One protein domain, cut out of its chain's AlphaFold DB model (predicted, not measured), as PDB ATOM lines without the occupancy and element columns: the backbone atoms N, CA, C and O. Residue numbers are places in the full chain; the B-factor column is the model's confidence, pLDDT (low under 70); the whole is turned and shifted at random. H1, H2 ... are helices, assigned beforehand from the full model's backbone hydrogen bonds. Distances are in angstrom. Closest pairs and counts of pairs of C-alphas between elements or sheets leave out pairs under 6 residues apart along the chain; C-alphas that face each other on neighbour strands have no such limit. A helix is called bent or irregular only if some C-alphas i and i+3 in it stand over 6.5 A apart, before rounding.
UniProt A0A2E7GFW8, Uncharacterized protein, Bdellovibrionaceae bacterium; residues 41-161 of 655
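What this domain is: This is residues 41 to 161 of the 655 residues of an uncharacterized protein of Bdellovibrionaceae bacterium (UniProt A0A2E7GFW8). One long helix, H5, runs through the middle; H1 crosses it on one side and H6 on the opposite side, while H4 folds back on H5 as a helical hairpin. H2 crosses H5 near the latter's last residues, short H3 sits farthest from the middle, and residues 100 to 106, between H4 and H5 but for Ser 100 of H4, stick out. The printed part has 121 residues with six named helices, H1 to H6 in order along the chain, and no named strand: its class is all helix. It is compact, with a radius of gyration of the C-alphas of 14.6 A and spans of 42 by 33 by 22 A.

Where its parts are: Find C-alpha 41 at (112.159, 32.213, 7.427); from there H1 runs to residue 63, over 34.4 A. It has a kink of 42 degrees near residue 48 and is irregular, with C-alphas 59 and 62 7.5 A apart. Next come H2, residues 65 to 74, and H3, residues 76 to 79. H4, residues 82 to 100, covers 26.9 A. Look for C-alpha 107 at (101.632, 29.135, 8.713), where H5 begins; it runs to residue 129 over 31.9 A, with a kink of 26 degrees near residue 114. H6, residues 139 to 161, spans 33.1 A and ends at C-alpha 161, (104.083, 51.050, 10.433).

How they stand to each other: Start at the hub, H5, which touches four helices. It touches H4 at a steep tilt of 45 degrees, opposite ways; their closest C-alphas, those of Ala 95 and Val 111, are 5.6 A apart. With residues 111 to 119 alone it touches H1, at a steep tilt of 54 degrees, the same way; the closest C-alphas, of Leu 53 and Val 115, are 6.0 A apart. With residues 120 to 127 alone it touches H6, at a steep tilt of 57 degrees, opposite ways; the closest C-alphas, of Ala 124 and Ile 145, are 5.0 A apart. H2 touches H5 only just about perpendicular, at 72 degrees, with the C-alphas of Met 70 and Thr 123 closest at 6.1 A. H1 and H2 form a helical hairpin, their closest C-alphas, of Val 61 and Arg 67, 4.8 A apart. H1 and H6 are apart. H3 touches no helix. In H2, H4, H5 and H6 every O i to N i+4 pair is within hydrogen-bond range; in H1 14 of 19 are, and H3 is too short for such a pair.

The domain as a whole: The two C-alphas farthest apart, those of Ser 105 and Asn 135, are 43.1 A apart. The printed part has no cut and no long link. The mean pLDDT of the printed part is 94.4, and no printed residue is under 70.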
ATOM      1  N   GLN A  41     113.141  32.964   6.637       90.31
ATOM      2  CA  GLN A  41     112.159  32.213   7.427       90.31
ATOM      3  C   GLN A  41     111.025  31.629   6.573       90.31
ATOM      4  O   GLN A  41     110.509  30.564   6.890       90.31
ATOM      5  N   PHE A  42     110.660  32.296   5.474       94.31
ATOM      6  CA  PHE A  42     109.615  31.844   4.551       94.31
ATOM      7  C   PHE A  42     110.161  31.122   3.316       94.31
ATOM      8  O   PHE A  42     109.385  30.689   2.464       94.31
ATOM      9  N   GLN A  43     111.481  30.938   3.218       95.50
ATOM     10  CA  GLN A  43     112.113  30.293   2.069       95.50
ATOM     11  C   GLN A  43     111.632  28.845   1.879       95.50
ATOM     12  O   GLN A  43     111.412  28.415   0.747       95.50
ATOM     13  N   GLU A  44     111.385  28.123   2.976       95.75
ATOM     14  CA  GLU A  44     110.826  26.764   2.947       95.75
ATOM     15  C   GLU A  44     109.342  26.733   2.539       95.75
ATOM     16  O   GLU A  44     108.878  25.742   1.978       95.75
ATOM     17  N   ALA A  45     108.602  27.828   2.753       95.69
ATOM     18  CA  ALA A  45     107.183  27.938   2.413       95.69
ATOM     19  C   ALA A  45     106.934  28.321   0.941       95.69
ATOM     20  O   ALA A  45     105.803  28.215   0.462       95.69
ATOM     21  N   VAL A  46     107.963  28.738   0.189       96.38
ATOM     22  CA  VAL A  46     107.819  29.192  -1.211       96.38
ATOM     23  C   VAL A  46     107.142  28.158  -2.117       96.38
ATOM     24  O   VAL A  46     106.214  28.550  -2.826       96.38
ATOM     25  N   PRO A  47     107.511  26.860  -2.113       96.88
ATOM     26  CA  PRO A  47     106.847  25.877  -2.970       96.88
ATOM     27  C   PRO A  47     105.347  25.749  -2.675       96.88
ATOM     28  O   PRO A  47     104.548  25.604  -3.598       96.88
ATOM     29  N   MET A  48     104.956  25.857  -1.400       96.44
ATOM     30  CA  MET A  48     103.553  25.844  -0.984       96.44
ATOM     31  C   MET A  48     102.820  27.101  -1.458       96.44
ATOM     32  O   MET A  48     101.738  26.991  -2.031       96.44
ATOM     33  N   ILE A  49     103.417  28.284  -1.275       97.75
ATOM     34  CA  ILE A  49     102.860  29.563  -1.743       97.75
ATOM     35  C   ILE A  49     102.635  29.527  -3.259       97.75
ATOM     36  O   ILE A  49     101.545  29.847  -3.729       97.75
ATOM     37  N   VAL A  50     103.643  29.092  -4.021       98.06
ATOM     38  CA  VAL A  50     103.561  28.945  -5.482       98.06
ATOM     39  C   VAL A  50     102.440  27.978  -5.861       98.06
ATOM     40  O   VAL A  50     101.598  28.316  -6.692       98.06
ATOM     41  N   GLY A  51     102.382  26.810  -5.216       97.50
ATOM     42  CA  GLY A  51     101.338  25.811  -5.432       97.50
ATOM     43  C   GLY A  51      99.927  26.353  -5.213       97.50
ATOM     44  O   GLY A  51      99.058  26.209  -6.077       97.50
ATOM     45  N   LEU A  52      99.703  27.009  -4.075       97.56
ATOM     46  CA  LEU A  52      98.409  27.580  -3.708       97.56
ATOM     47  C   LEU A  52      98.005  28.741  -4.625       97.56
ATOM     48  O   LEU A  52      96.845  28.797  -5.032       97.56
ATOM     49  N   LEU A  53      98.937  29.622  -5.002       98.31
ATOM     50  CA  LEU A  53      98.679  30.709  -5.953       98.31
ATOM     51  C   LEU A  53      98.276  30.174  -7.326       98.31
ATOM     52  O   LEU A  53      97.251  30.589  -7.861       98.31
ATOM     53  N   VAL A  54      99.046  29.235  -7.881       98.06
ATOM     54  CA  VAL A  54      98.747  28.614  -9.180       98.06
ATOM     55  C   VAL A  54      97.366  27.957  -9.143       98.06
ATOM     56  O   VAL A  54      96.530  28.255  -9.996       98.06
ATOM     57  N   ASN A  55      97.092  27.146  -8.114       97.75
ATOM     58  CA  ASN A  55      95.799  26.487  -7.933       97.75
ATOM     59  C   ASN A  55      94.648  27.500  -7.852       97.75
ATOM     60  O   ASN A  55      93.637  27.365  -8.539       97.75
ATOM     61  N   HIS A  56      94.802  28.545  -7.035       97.81
ATOM     62  CA  HIS A  56      93.774  29.566  -6.873       97.81
ATOM     63  C   HIS A  56      93.519  30.317  -8.185       97.81
ATOM     64  O   HIS A  56      92.371  30.456  -8.598       97.81
ATOM     65  N   ILE A  57      94.567  30.759  -8.882       98.00
ATOM     66  CA  ILE A  57      94.437  31.521 -10.130       98.00
ATOM     67  C   ILE A  57      93.805  30.652 -11.231       98.00
ATOM     68  O   ILE A  57      92.890  31.119 -11.911       98.00
ATOM     69  N   GLN A  58      94.210  29.383 -11.366       97.50
ATOM     70  CA  GLN A  58      93.606  28.443 -12.319       97.50
ATOM     71  C   GLN A  58      92.123  28.182 -12.016       97.50
ATOM     72  O   GLN A  58      91.290  28.283 -12.916       97.50
ATOM     73  N   ASN A  59      91.758  27.935 -10.754       97.25
ATOM     74  CA  ASN A  59      90.367  27.661 -10.365       97.25
ATOM     75  C   ASN A  59      89.435  28.873 -10.531       97.25
ATOM     76  O   ASN A  59      88.217  28.722 -10.629       97.25
ATOM     77  N   GLN A  60      89.990  30.085 -10.552       96.44
ATOM     78  CA  GLN A  60      89.228  31.329 -10.674       96.44
ATOM     79  C   GLN A  60      89.191  31.879 -12.104       96.44
ATOM     80  O   GLN A  60      88.443  32.825 -12.364       96.44
ATOM     81  N   VAL A  61      89.960  31.303 -13.036       97.56
ATOM     82  CA  VAL A  61      90.183  31.881 -14.369       97.56
ATOM     83  C   VAL A  61      88.885  32.122 -15.144       97.56
ATOM     84  O   VAL A  61      88.726  33.163 -15.766       97.56
ATOM     85  N   ASN A  62      87.918  31.204 -15.045       94.62
ATOM     86  CA  ASN A  62      86.682  31.241 -15.832       94.62
ATOM     87  C   ASN A  62      85.577  32.104 -15.207       94.62
ATOM     88  O   ASN A  62      84.470  32.151 -15.739       94.62
ATOM     89  N   ARG A  63      85.834  32.765 -14.070       92.38
ATOM     90  CA  ARG A  63      84.795  33.555 -13.393       92.38
ATOM     91  C   ARG A  63      84.487  34.871 -14.102       92.38
ATOM     92  O   ARG A  63      83.328  35.267 -14.136       92.38
ATOM     93  N   ASN A  64      85.499  35.559 -14.632       93.56
ATOM     94  CA  ASN A  64      85.333  36.798 -15.397       93.56
ATOM     95  C   ASN A  64      86.579  37.118 -16.245       93.56
ATOM     96  O   ASN A  64      87.643  36.528 -16.057       93.56
ATOM     97  N   HIS A  65      86.460  38.098 -17.144       94.38
ATOM     98  CA  HIS A  65      87.524  38.461 -18.091       94.38
ATOM     99  C   HIS A  65      88.774  39.040 -17.409       94.38
ATOM    100  O   HIS A  65      89.885  38.885 -17.912       94.38
ATOM    101  N   LEU A  66      88.631  39.657 -16.228       96.31
ATOM    102  CA  LEU A  66      89.782  40.129 -15.451       96.31
ATOM    103  C   LEU A  66      90.614  38.955 -14.928       96.31
ATOM    104  O   LEU A  66      91.840  39.034 -14.916       96.31
ATOM    105  N   ARG A  67      89.964  37.857 -14.518       96.88
ATOM    106  CA  ARG A  67      90.643  36.636 -14.060       96.88
ATOM    107  C   ARG A  67      91.316  35.898 -15.216       96.88
ATOM    108  O   ARG A  67      92.445  35.447 -15.042       96.88
ATOM    109  N   VAL A  68      90.685  35.849 -16.393       97.50
ATOM    110  CA  VAL A  68      91.312  35.336 -17.628       97.50
ATOM    111  C   VAL A  68      92.557  36.150 -17.978       97.50
ATOM    112  O   VAL A  68      93.628  35.578 -18.182       97.50
ATOM    113  N   PHE A  69      92.442  37.482 -17.990       97.62
ATOM    114  CA  PHE A  69      93.568  38.371 -18.267       97.62
ATOM    115  C   PHE A  69      94.692  38.209 -17.236       97.62
ATOM    116  O   PHE A  69      95.849  38.050 -17.619       97.62
ATOM    117  N   MET A  70      94.361  38.191 -15.938       98.06
ATOM    118  CA  MET A  70      95.337  37.974 -14.867       98.06
ATOM    119  C   MET A  70      96.079  36.653 -15.068       98.06
ATOM    120  O   MET A  70      97.304  36.663 -15.083       98.06
ATOM    121  N   TYR A  71      95.361  35.542 -15.261       98.44
ATOM    122  CA  TYR A  71      95.966  34.232 -15.507       98.44
ATOM    123  C   TYR A  71      96.919  34.267 -16.704       98.44
ATOM    124  O   TYR A  71      98.066  33.840 -16.587       98.44
ATOM    125  N   ASN A  72      96.483  34.819 -17.837       98.06
ATOM    126  CA  ASN A  72      97.309  34.893 -19.040       98.06
ATOM    127  C   ASN A  72      98.553  35.765 -18.841       98.06
ATOM    128  O   ASN A  72      99.592  35.462 -19.415       98.06
ATOM    129  N   MET A  73      98.465  36.827 -18.034       97.88
ATOM    130  CA  MET A  73      99.606  37.678 -17.687       97.88
ATOM    131  C   MET A  73     100.600  36.954 -16.776       97.88
ATOM    132  O   MET A  73     101.801  36.993 -17.027       97.88
ATOM    133  N   VAL A  74     100.121  36.285 -15.723       97.88
ATOM    134  CA  VAL A  74     101.000  35.675 -14.710       97.88
ATOM    135  C   VAL A  74     101.530  34.299 -15.102       97.88
ATOM    136  O   VAL A  74     102.538  33.861 -14.559       97.88
ATOM    137  N   SER A  75     100.882  33.607 -16.036       98.06
ATOM    138  CA  SER A  75     101.306  32.275 -16.483       98.06
ATOM    139  C   SER A  75     102.350  32.315 -17.601       98.06
ATOM    140  O   SER A  75     102.936  31.278 -17.921       98.06
ATOM    141  N   GLN A  76     102.645  33.500 -18.158       97.00
ATOM    142  CA  GLN A  76     103.669  33.671 -19.191       97.00
ATOM    143  C   GLN A  76     105.010  33.069 -18.765       97.00
ATOM    144  O   GLN A  76     105.389  33.114 -17.592       97.00
ATOM    145  N   ASN A  77     105.755  32.546 -19.741       96.44
ATOM    146  CA  ASN A  77     107.048  31.905 -19.506       96.44
ATOM    147  C   ASN A  77     106.962  30.779 -18.455       96.44
ATOM    148  O   ASN A  77     107.799  30.705 -17.560       96.44
ATOM    149  N   GLN A  78     105.917  29.941 -18.516       96.19
ATOM    150  CA  GLN A  78     105.683  28.854 -17.556       96.19
ATOM    151  C   GLN A  78     105.726  29.327 -16.095       96.19
ATOM    152  O   GLN A  78     106.345  28.688 -15.241       96.19
ATOM    153  N   TRP A  79     105.075  30.461 -15.814       97.50
ATOM    154  CA  TRP A  79     105.054  31.093 -14.489       97.50
ATOM    155  C   TRP A  79     106.435  31.558 -13.989       97.50
ATOM    156  O   TRP A  79     106.627  31.772 -12.798       97.50
ATOM    157  N   GLN A  80     107.418  31.732 -14.875       96.81
ATOM    158  CA  GLN A  80     108.748  32.272 -14.560       96.81
ATOM    159  C   GLN A  80     108.886  33.702 -15.093       96.81
ATOM    160  O   GLN A  80     109.792  34.021 -15.865       96.81
ATOM    161  N   ASN A  81     107.937  34.565 -14.740       96.56
ATOM    162  CA  ASN A  81     107.963  35.986 -15.081       96.56
ATOM    163  C   ASN A  81     108.007  36.850 -13.814       96.56
ATOM    164  O   ASN A  81     107.638  36.409 -12.724       96.56
ATOM    165  N   GLU A  82     108.461  38.091 -13.980       96.50
ATOM    166  CA  GLU A  82     108.664  39.046 -12.885       96.50
ATOM    167  C   GLU A  82     107.363  39.359 -12.135       96.50
ATOM    168  O   GLU A  82     107.367  39.402 -10.908       96.50
ATOM    169  N   LEU A  83     106.238  39.474 -12.848       96.50
ATOM    170  CA  LEU A  83     104.934  39.745 -12.237       96.50
ATOM    171  C   LEU A  83     104.508  38.614 -11.290       96.50
ATOM    172  O   LEU A  83     104.045  38.871 -10.181       96.50
ATOM    173  N   PHE A  84     104.673  37.351 -11.687       97.94
ATOM    174  CA  PHE A  84     104.346  36.231 -10.805       97.94
ATOM    175  C   PHE A  84     105.318  36.127  -9.620       97.94
ATOM    176  O   PHE A  84     104.885  35.852  -8.500       97.94
ATOM    177  N   ALA A  85     106.606  36.417  -9.829       97.50
ATOM    178  CA  ALA A  85     107.584  36.501  -8.744       97.50
ATOM    179  C   ALA A  85     107.218  37.587  -7.714       97.50
ATOM    180  O   ALA A  85     107.330  37.354  -6.507       97.50
ATOM    181  N   GLU A  86     106.723  38.738  -8.181       96.06
ATOM    182  CA  GLU A  86     106.222  39.833  -7.344       96.06
ATOM    183  C   GLU A  86     105.028  39.383  -6.490       96.06
ATOM    184  O   GLU A  86     105.016  39.614  -5.279       96.06
ATOM    185  N   ILE A  87     104.064  38.667  -7.084       97.25
ATOM    186  CA  ILE A  87     102.890  38.135  -6.372       97.25
ATOM    187  C   ILE A  87     103.308  37.127  -5.296       97.25
ATOM    188  O   ILE A  87     102.833  37.206  -4.161       97.25
ATOM    189  N   VAL A  88     104.210  36.196  -5.620       97.88
ATOM    190  CA  VAL A  88     104.726  35.202  -4.660       97.88
ATOM    191  C   VAL A  88     105.406  35.893  -3.486       97.88
ATOM    192  O   VAL A  88     105.122  35.579  -2.331       97.88
ATOM    193  N   ASN A  89     106.252  36.881  -3.771       96.12
ATOM    194  CA  ASN A  89     106.911  37.659  -2.739       96.12
ATOM    195  C   ASN A  89     105.913  38.456  -1.874       96.12
ATOM    196  O   ASN A  89     105.985  38.398  -0.649       96.12
ATOM    197  N   ALA A  90     104.943  39.146  -2.482       95.38
ATOM    198  CA  ALA A  90     103.918  39.892  -1.747       95.38
ATOM    199  C   ALA A  90     103.082  38.981  -0.832       95.38
ATOM    200  O   ALA A  90     102.743  39.363   0.288       95.38
ATOM    201  N   THR A  91     102.800  37.756  -1.287       97.12
ATOM    202  CA  THR A  91     102.116  36.727  -0.493       97.12
ATOM    203  C   THR A  91     102.950  36.322   0.719       97.12
ATOM    204  O   THR A  91     102.429  36.286   1.828       97.12
ATOM    205  N   ALA A  92     104.246  36.053   0.522       96.69
ATOM    206  CA  ALA A  92     105.151  35.662   1.600       96.69
ATOM    207  C   ALA A  92     105.287  36.766   2.659       96.69
ATOM    208  O   ALA A  92     105.123  36.496   3.845       96.69
ATOM    209  N   VAL A  93     105.505  38.014   2.232       94.06
ATOM    210  CA  VAL A  93     105.652  39.167   3.134       94.06
ATOM    211  C   VAL A  93     104.384  39.398   3.960       94.06
ATOM    212  O   VAL A  93     104.462  39.642   5.164       94.06
ATOM    213  N   TRP A  94     103.204  39.304   3.344       94.94
ATOM    214  CA  TRP A  94     101.955  39.480   4.084       94.94
ATOM    215  C   TRP A  94     101.674  38.292   5.017       94.94
ATOM    216  O   TRP A  94     101.278  38.497   6.164       94.94
ATOM    217  N   ALA A  95     101.951  37.058   4.595       96.06
ATOM    218  CA  ALA A  95     101.830  35.900   5.477       96.06
ATOM    219  C   ALA A  95     102.759  36.010   6.700       96.06
ATOM    220  O   ALA A  95     102.323  35.767   7.824       96.06
ATOM    221  N   GLU A  96     104.003  36.453   6.510       94.19
ATOM    222  CA  GLU A  96     104.953  36.714   7.597       94.19
ATOM    223  C   GLU A  96     104.421  37.767   8.582       94.19
ATOM    224  O   GLU A  96     104.457  37.574   9.801       94.19
ATOM    225  N   TRP A  97     103.837  38.848   8.060       91.94
ATOM    226  CA  TRP A  97     103.211  39.891   8.871       91.94
ATOM    227  C   TRP A  97     102.027  39.370   9.699       91.94
ATOM    228  O   TRP A  97     101.940  39.661  10.895       91.94
ATOM    229  N   GLU A  98     101.140  38.562   9.119       92.81
ATOM    230  CA  GLU A  98     100.005  37.972   9.848       92.81
ATOM    231  C   GLU A  98     100.455  36.960  10.912       92.81
ATOM    232  O   GLU A  98      99.891  36.924  12.011       92.81
ATOM    233  N   VAL A  99     101.521  36.200  10.644       93.50
ATOM    234  CA  VAL A  99     102.145  35.329  11.650       93.50
ATOM    235  C   VAL A  99     102.719  36.157  12.806       93.50
ATOM    236  O   VAL A  99     102.486  35.817  13.965       93.50
ATOM    237  N   SER A 100     103.371  37.296  12.537       90.50
ATOM    238  CA  SER A 100     103.930  38.150  13.604       90.50
ATOM    239  C   SER A 100     102.879  38.767  14.542       90.50
ATOM    240  O   SER A 100     103.196  39.160  15.670       90.50
ATOM    241  N   LYS A 101     101.607  38.809  14.115       90.44
ATOM    242  CA  LYS A 101     100.475  39.243  14.947       90.44
ATOM    243  C   LYS A 101     100.030  38.173  15.957       90.44
ATOM    244  O   LYS A 101      99.108  38.439  16.725       90.44
ATOM    245  N   ASN A 102     100.636  36.976  15.963       86.88
ATOM    246  CA  ASN A 102     100.266  35.824  16.806       86.88
ATOM    247  C   ASN A 102      98.782  35.413  16.694       86.88
ATOM    248  O   ASN A 102      98.223  34.819  17.613       86.88
ATOM    249  N   ARG A 103      98.121  35.732  15.574       83.25
ATOM    250  CA  ARG A 103      96.710  35.377  15.335       83.25
ATOM    251  C   ARG A 103      96.529  33.939  14.866       83.25
ATOM    252  O   ARG A 103      95.436  33.390  14.970       83.25
ATOM    253  N   TYR A 104      97.599  33.337  14.361       87.19
ATOM    254  CA  TYR A 104      97.569  32.025  13.746       87.19
ATOM    255  C   TYR A 104      98.661  31.149  14.344       87.19
ATOM    256  O   TYR A 104      99.811  31.563  14.466       87.19
ATOM    257  N   SER A 105      98.292  29.921  14.695       84.06
ATOM    258  CA  SER A 105      99.216  28.893  15.177       84.06
ATOM    259  C   SER A 105      99.856  28.083  14.047       84.06
ATOM    260  O   SER A 105     100.805  27.345  14.294       84.06
ATOM    261  N   ASN A 106      99.343  28.202  12.815       90.62
ATOM    262  CA  ASN A 106      99.798  27.445  11.654       90.62
ATOM    263  C   ASN A 106     100.003  28.371  10.444       90.62
ATOM    264  O   ASN A 106      99.063  29.044  10.015       90.62
ATOM    265  N   VAL A 107     101.220  28.363   9.895       91.25
ATOM    266  CA  VAL A 107     101.632  29.135   8.713       91.25
ATOM    267  C   VAL A 107     100.815  28.752   7.476       91.25
ATOM    268  O   VAL A 107     100.430  29.633   6.714       91.25
ATOM    269  N   ASP A 108     100.466  27.475   7.311       93.50
ATOM    270  CA  ASP A 108      99.739  26.980   6.135       93.50
ATOM    271  C   ASP A 108      98.375  27.667   5.997       93.50
ATOM    272  O   ASP A 108      98.015  28.171   4.933       93.50
ATOM    273  N   ARG A 109      97.645  27.779   7.116       92.44
ATOM    274  CA  ARG A 109      96.328  28.429   7.162       92.44
ATOM    275  C   ARG A 109      96.417  29.921   6.835       92.44
ATOM    276  O   ARG A 109      95.533  30.448   6.167       92.44
ATOM    277  N   VAL A 110      97.475  30.591   7.296       95.88
ATOM    278  CA  VAL A 110      97.720  32.008   6.975       95.88
ATOM    279  C   VAL A 110      97.948  32.177   5.484       95.88
ATOM    280  O   VAL A 110      97.357  33.055   4.861       95.88
ATOM    281  N   VAL A 111      98.795  31.326   4.904       96.69
ATOM    282  CA  VAL A 111      99.138  31.407   3.486       96.69
ATOM    283  C   VAL A 111      97.895  31.210   2.615       96.69
ATOM    284  O   VAL A 111      97.695  31.990   1.687       96.69
ATOM    285  N   GLU A 112      97.022  30.245   2.921       95.38
ATOM    286  CA  GLU A 112      95.768  30.032   2.176       95.38
ATOM    287  C   GLU A 112      94.853  31.273   2.168       95.38
ATOM    288  O   GLU A 112      94.313  31.659   1.121       95.38
ATOM    289  N   GLU A 113      94.703  31.932   3.320       95.00
ATOM    290  CA  GLU A 113      93.895  33.147   3.452       95.00
ATOM    291  C   GLU A 113      94.516  34.322   2.674       95.00
ATOM    292  O   GLU A 113      93.835  35.006   1.899       95.00
ATOM    293  N   VAL A 114      95.829  34.524   2.820       96.88
ATOM    294  CA  VAL A 114      96.573  35.601   2.149       96.88
ATOM    295  C   VAL A 114      96.556  35.427   0.628       96.88
ATOM    296  O   VAL A 114      96.347  36.408  -0.090       96.88
ATOM    297  N   VAL A 115      96.684  34.198   0.117       97.75
ATOM    298  CA  VAL A 115      96.621  33.885  -1.325       97.75
ATOM    299  C   VAL A 115      95.318  34.380  -1.958       97.75
ATOM    300  O   VAL A 115      95.337  35.006  -3.023       97.75
ATOM    301  N   THR A 116      94.183  34.154  -1.297       96.06
ATOM    302  CA  THR A 116      92.866  34.567  -1.814       96.06
ATOM    303  C   THR A 116      92.756  36.092  -1.918       96.06
ATOM    304  O   THR A 116      92.275  36.641  -2.922       96.06
ATOM    305  N   ASN A 117      93.244  36.796  -0.896       95.25
ATOM    306  CA  ASN A 117      93.220  38.253  -0.861       95.25
ATOM    307  C   ASN A 117      94.179  38.863  -1.887       95.25
ATOM    308  O   ASN A 117      93.785  39.760  -2.637       95.25
ATOM    309  N   ILE A 118      95.409  38.351  -1.981       97.38
ATOM    310  CA  ILE A 118      96.424  38.916  -2.871       97.38
ATOM    311  C   ILE A 118      96.050  38.728  -4.343       97.38
ATOM    312  O   ILE A 118      96.201  39.659  -5.130       97.38
ATOM    313  N   CYS A 119      95.455  37.588  -4.715       97.50
ATOM    314  CA  CYS A 119      94.996  37.369  -6.085       97.50
ATOM    315  C   CYS A 119      93.910  38.378  -6.476       97.50
ATOM    316  O   CYS A 119      93.867  38.861  -7.608       97.50
ATOM    317  N   SER A 120      93.015  38.707  -5.543       95.94
ATOM    318  CA  SER A 120      91.954  39.694  -5.759       95.94
ATOM    319  C   SER A 120      92.505  41.118  -5.869       95.94
ATOM    320  O   SER A 120      92.083  41.865  -6.749       95.94
ATOM    321  N   ILE A 121      93.502  41.466  -5.051       96.69
ATOM    322  CA  ILE A 121      94.212  42.748  -5.131       96.69
ATOM    323  C   ILE A 121      94.945  42.892  -6.469       96.69
ATOM    324  O   ILE A 121      94.755  43.888  -7.159       96.69
ATOM    325  N   TYR A 122      95.727  41.895  -6.887       97.38
ATOM    326  CA  TYR A 122      96.474  41.973  -8.146       97.38
ATOM    327  C   TYR A 122      95.565  41.995  -9.378       97.38
ATOM    328  O   TYR A 122      95.880  42.666 -10.357       97.38
ATOM    329  N   THR A 123      94.393  41.354  -9.316       97.25
ATOM    330  CA  THR A 123      93.366  41.516 -10.362       97.25
ATOM    331  C   THR A 123      92.914  42.977 -10.464       97.25
ATOM    332  O   THR A 123      92.821  43.516 -11.566       97.25
ATOM    333  N   ALA A 124      92.673  43.642  -9.327       97.25
ATOM    334  CA  ALA A 124      92.288  45.053  -9.287       97.25
ATOM    335  C   ALA A 124      93.419  45.985  -9.760       97.25
ATOM    336  O   ALA A 124      93.160  46.932 -10.505       97.25
ATOM    337  N   ILE A 125      94.675  45.690  -9.398       96.12
ATOM    338  CA  ILE A 125      95.860  46.421  -9.879       96.12
ATOM    339  C   ILE A 125      95.946  46.340 -11.404       96.12
ATOM    340  O   ILE A 125      96.002  47.382 -12.059       96.12
ATOM    341  N   LEU A 126      95.874  45.138 -11.987       96.19
ATOM    342  CA  LEU A 126      95.905  44.958 -13.442       96.19
ATOM    343  C   LEU A 126      94.727  45.667 -14.126       96.19
ATOM    344  O   LEU A 126      94.924  46.351 -15.128       96.19
ATOM    345  N   ALA A 127      93.518  45.589 -13.562       96.50
ATOM    346  CA  ALA A 127      92.361  46.312 -14.090       96.50
ATOM    347  C   ALA A 127      92.576  47.839 -14.096       96.50
ATOM    348  O   ALA A 127      92.192  48.512 -15.052       96.50
ATOM    349  N   SER A 128      93.226  48.389 -13.065       95.62
ATOM    350  CA  SER A 128      93.555  49.820 -13.003       95.62
ATOM    351  C   SER A 128      94.648  50.239 -13.994       95.62
ATOM    352  O   SER A 128      94.587  51.342 -14.539       95.62
ATOM    353  N   GLN A 129      95.622  49.361 -14.261       95.56
ATOM    354  CA  GLN A 129      96.715  49.612 -15.207       95.56
ATOM    355  C   GLN A 129      96.226  49.563 -16.659       95.56
ATOM    356  O   GLN A 129      96.631  50.379 -17.486       95.56
ATOM    357  N   PHE A 130      95.315  48.637 -16.966       96.19
ATOM    358  CA  PHE A 130      94.749  48.453 -18.297       96.19
ATOM    359  C   PHE A 130      93.286  48.909 -18.317       96.19
ATOM    360  O   PHE A 130      92.374  48.089 -18.265       96.19
ATOM    361  N   GLN A 131      93.051  50.222 -18.453       93.19
ATOM    362  CA  GLN A 131      91.702  50.831 -18.432       93.19
ATOM    363  C   GLN A 131      90.684  50.159 -19.370       93.19
ATOM    364  O   GLN A 131      89.486  50.173 -19.112       93.19
ATOM    365  N   GLN A 132      91.144  49.520 -20.443       94.00
ATOM    366  CA  GLN A 132      90.286  48.781 -21.370       94.00
ATOM    367  C   GLN A 132      89.516  47.645 -20.693       94.00
ATOM    368  O   GLN A 132      88.385  47.375 -21.080       94.00
ATOM    369  N   LEU A 133      90.087  47.049 -19.646       93.69
ATOM    370  CA  LEU A 133      89.460  46.002 -18.848       93.69
ATOM    371  C   LEU A 133      88.299  46.517 -17.986       93.69
ATOM    372  O   LEU A 133      87.428  45.737 -17.617       93.69
ATOM    373  N   THR A 134      88.260  47.817 -17.659       92.94
ATOM    374  CA  THR A 134      87.195  48.404 -16.824       92.94
ATOM    375  C   THR A 134      86.027  48.961 -17.636       92.94
ATOM    376  O   THR A 134      84.937  49.180 -17.095       92.94
ATOM    377  N   ASN A 135      86.210  49.129 -18.949       89.25
ATOM    378  CA  ASN A 135      85.187  49.659 -19.849       89.25
ATOM    379  C   ASN A 135      83.943  48.760 -19.936       89.25
ATOM    380  O   ASN A 135      82.847  49.285 -20.106       89.25
ATOM    381  N   GLY A 136      84.096  47.442 -19.768       83.75
ATOM    382  CA  GLY A 136      82.986  46.481 -19.772       83.75
ATOM    383  C   GLY A 136      82.403  46.148 -18.395       83.75
ATOM    384  O   GLY A 136      81.462  45.362 -18.330       83.75
ATOM    385  N   LEU A 137      82.945  46.714 -17.312       90.75
ATOM    386  CA  LEU A 137      82.509  46.411 -15.946       90.75
ATOM    387  C   LEU A 137      81.321  47.273 -15.517       90.75
ATOM    388  O   LEU A 137      81.292  48.485 -15.769       90.75
ATOM    389  N   GLY A 138      80.383  46.658 -14.802       91.88
ATOM    390  CA  GLY A 138      79.287  47.338 -14.124       91.88
ATOM    391  C   GLY A 138      79.770  48.223 -12.969       91.88
ATOM    392  O   GLY A 138      80.897  48.110 -12.480       91.88
ATOM    393  N   GLN A 139      78.898  49.116 -12.492       90.75
ATOM    394  CA  GLN A 139      79.239  50.057 -11.417       90.75
ATOM    395  C   GLN A 139      79.675  49.348 -10.122       90.75
ATOM    396  O   GLN A 139      80.617  49.795  -9.472       90.75
ATOM    397  N   ASN A 140      79.033  48.229  -9.771       89.12
ATOM    398  CA  ASN A 140      79.373  47.458  -8.571       89.12
ATOM    399  C   ASN A 140      80.783  46.858  -8.658       89.12
ATOM    400  O   ASN A 140      81.566  47.005  -7.727       89.12
ATOM    401  N   GLU A 141      81.151  46.281  -9.800       89.50
ATOM    402  CA  GLU A 141      82.480  45.697 -10.024       89.50
ATOM    403  C   GLU A 141      83.582  46.767  -9.977       89.50
ATOM    404  O   GLU A 141      84.659  46.548  -9.422       89.50
ATOM    405  N   ARG A 142      83.306  47.972 -10.498       93.25
ATOM    406  CA  ARG A 142      84.220  49.121 -10.373       93.25
ATOM    407  C   ARG A 142      84.390  49.565  -8.920       93.25
ATOM    408  O   ARG A 142      85.505  49.882  -8.507       93.25
ATOM    409  N   ASN A 143      83.309  49.572  -8.140       92.31
ATOM    410  CA  ASN A 143      83.371  49.878  -6.710       92.31
ATOM    411  C   ASN A 143      84.186  48.819  -5.953       92.31
ATOM    412  O   ASN A 143      85.004  49.176  -5.108       92.31
ATOM    413  N   GLU A 144      84.025  47.538  -6.290       90.44
ATOM    414  CA  GLU A 144      84.823  46.451  -5.717       90.44
ATOM    415  C   GLU A 144      86.312  46.590  -6.051       90.44
ATOM    416  O   GLU A 144      87.148  46.451  -5.158       90.44
ATOM    417  N   ILE A 145      86.665  46.930  -7.297       93.81
ATOM    418  CA  ILE A 145      88.056  47.220  -7.687       93.81
ATOM    419  C   ILE A 145      88.631  48.338  -6.813       93.81
ATOM    420  O   ILE A 145      89.708  48.172  -6.239       93.81
ATOM    421  N   ASN A 146      87.902  49.445  -6.653       94.62
ATOM    422  CA  ASN A 146      88.342  50.564  -5.818       94.62
ATOM    423  C   ASN A 146      88.505  50.155  -4.345       94.62
ATOM    424  O   ASN A 146      89.503  50.518  -3.722       94.62
ATOM    425  N   ALA A 147      87.586  49.349  -3.807       94.81
ATOM    426  CA  ALA A 147      87.673  48.831  -2.442       94.81
ATOM    427  C   ALA A 147      88.904  47.927  -2.243       94.81
ATOM    428  O   ALA A 147      89.587  48.032  -1.226       94.81
ATOM    429  N   ARG A 148      89.244  47.077  -3.223       94.69
ATOM    430  CA  ARG A 148      90.447  46.225  -3.167       94.69
ATOM    431  C   ARG A 148      91.742  47.026  -3.288       94.69
ATOM    432  O   ARG A 148      92.707  46.716  -2.592       94.69
ATOM    433  N   LEU A 149      91.764  48.068  -4.118       94.25
ATOM    434  CA  LEU A 149      92.905  48.986  -4.203       94.25
ATOM    435  C   LEU A 149      93.104  49.761  -2.893       94.25
ATOM    436  O   LEU A 149      94.238  49.949  -2.457       94.25
ATOM    437  N   GLN A 150      92.018  50.173  -2.236       94.38
ATOM    438  CA  GLN A 150      92.086  50.792  -0.914       94.38
ATOM    439  C   GLN A 150      92.613  49.807   0.138       94.38
ATOM    440  O   GLN A 150      93.577  50.130   0.827       94.38
ATOM    441  N   GLN A 151      92.068  48.587   0.179       91.06
ATOM    442  CA  GLN A 151      92.532  47.522   1.072       91.06
ATOM    443  C   GLN A 151      94.045  47.285   0.927       91.06
ATOM    444  O   GLN A 151      94.753  47.171   1.923       91.06
ATOM    445  N   PHE A 152      94.563  47.258  -0.306       92.69
ATOM    446  CA  PHE A 152      95.997  47.118  -0.561       92.69
ATOM    447  C   PHE A 152      96.827  48.262   0.038       92.69
ATOM    448  O   PHE A 152      97.858  48.012   0.664       92.69
ATOM    449  N   ASN A 153      96.376  49.510  -0.117       92.00
ATOM    450  CA  ASN A 153      97.050  50.667   0.475       92.00
ATOM    451  C   ASN A 153      97.045  50.604   2.007       92.00
ATOM    452  O   ASN A 153      98.055  50.927   2.633       92.00
ATOM    453  N   ASP A 154      95.948  50.146   2.607       91.38
ATOM    454  CA  ASP A 154      95.834  49.988   4.056       91.38
ATOM    455  C   ASP A 154      96.821  48.935   4.577       91.38
ATOM    456  O   ASP A 154      97.605  49.229   5.479       91.38
ATOM    457  N   ILE A 155      96.885  47.762   3.938       88.81
ATOM    458  CA  ILE A 155      97.838  46.694   4.288       88.81
ATOM    459  C   ILE A 155      99.283  47.175   4.127       88.81
ATOM    460  O   ILE A 155     100.117  46.962   5.007       88.81
ATOM    461  N   ARG A 156      99.594  47.879   3.032       87.69
ATOM    462  CA  ARG A 156     100.928  48.453   2.802       87.69
ATOM    463  C   ARG A 156     101.317  49.444   3.901       87.69
ATOM    464  O   ARG A 156     102.455  49.426   4.383       87.69
ATOM    465  N   ASN A 157     100.383  50.300   4.305       90.81
ATOM    466  CA  ASN A 157     100.590  51.259   5.382       90.81
ATOM    467  C   ASN A 157     100.779  50.554   6.731       90.81
ATOM    468  O   ASN A 157     101.657  50.949   7.497       90.81
ATOM    469  N   GLU A 158      99.999  49.509   7.016       87.31
ATOM    470  CA  GLU A 158     100.158  48.690   8.219       87.31
ATOM    471  C   GLU A 158     101.526  48.012   8.277       87.31
ATOM    472  O   GLU A 158     102.206  48.142   9.290       87.31
ATOM    473  N   MET A 159     101.968  47.365   7.194       85.19
ATOM    474  CA  MET A 159     103.286  46.720   7.134       85.19
ATOM    475  C   MET A 159     104.417  47.735   7.342       85.19
ATOM    476  O   MET A 159     105.354  47.481   8.096       85.19
ATOM    477  N   THR A 160     104.297  48.928   6.749       86.56
ATOM    478  CA  THR A 160     105.282  50.010   6.918       86.56
ATOM    479  C   THR A 160     105.320  50.519   8.364       86.56
ATOM    480  O   THR A 160     106.391  50.746   8.925       86.56
ATOM    481  N   ARG A 161     104.155  50.684   9.008       86.88
ATOM    482  CA  ARG A 161     104.083  51.050  10.433       86.88
ATOM    483  C   ARG A 161     104.654  49.949  11.317       86.88
ATOM    484  O   ARG A 161     105.385  50.267  12.245       86.88
TER     485      ARG A 161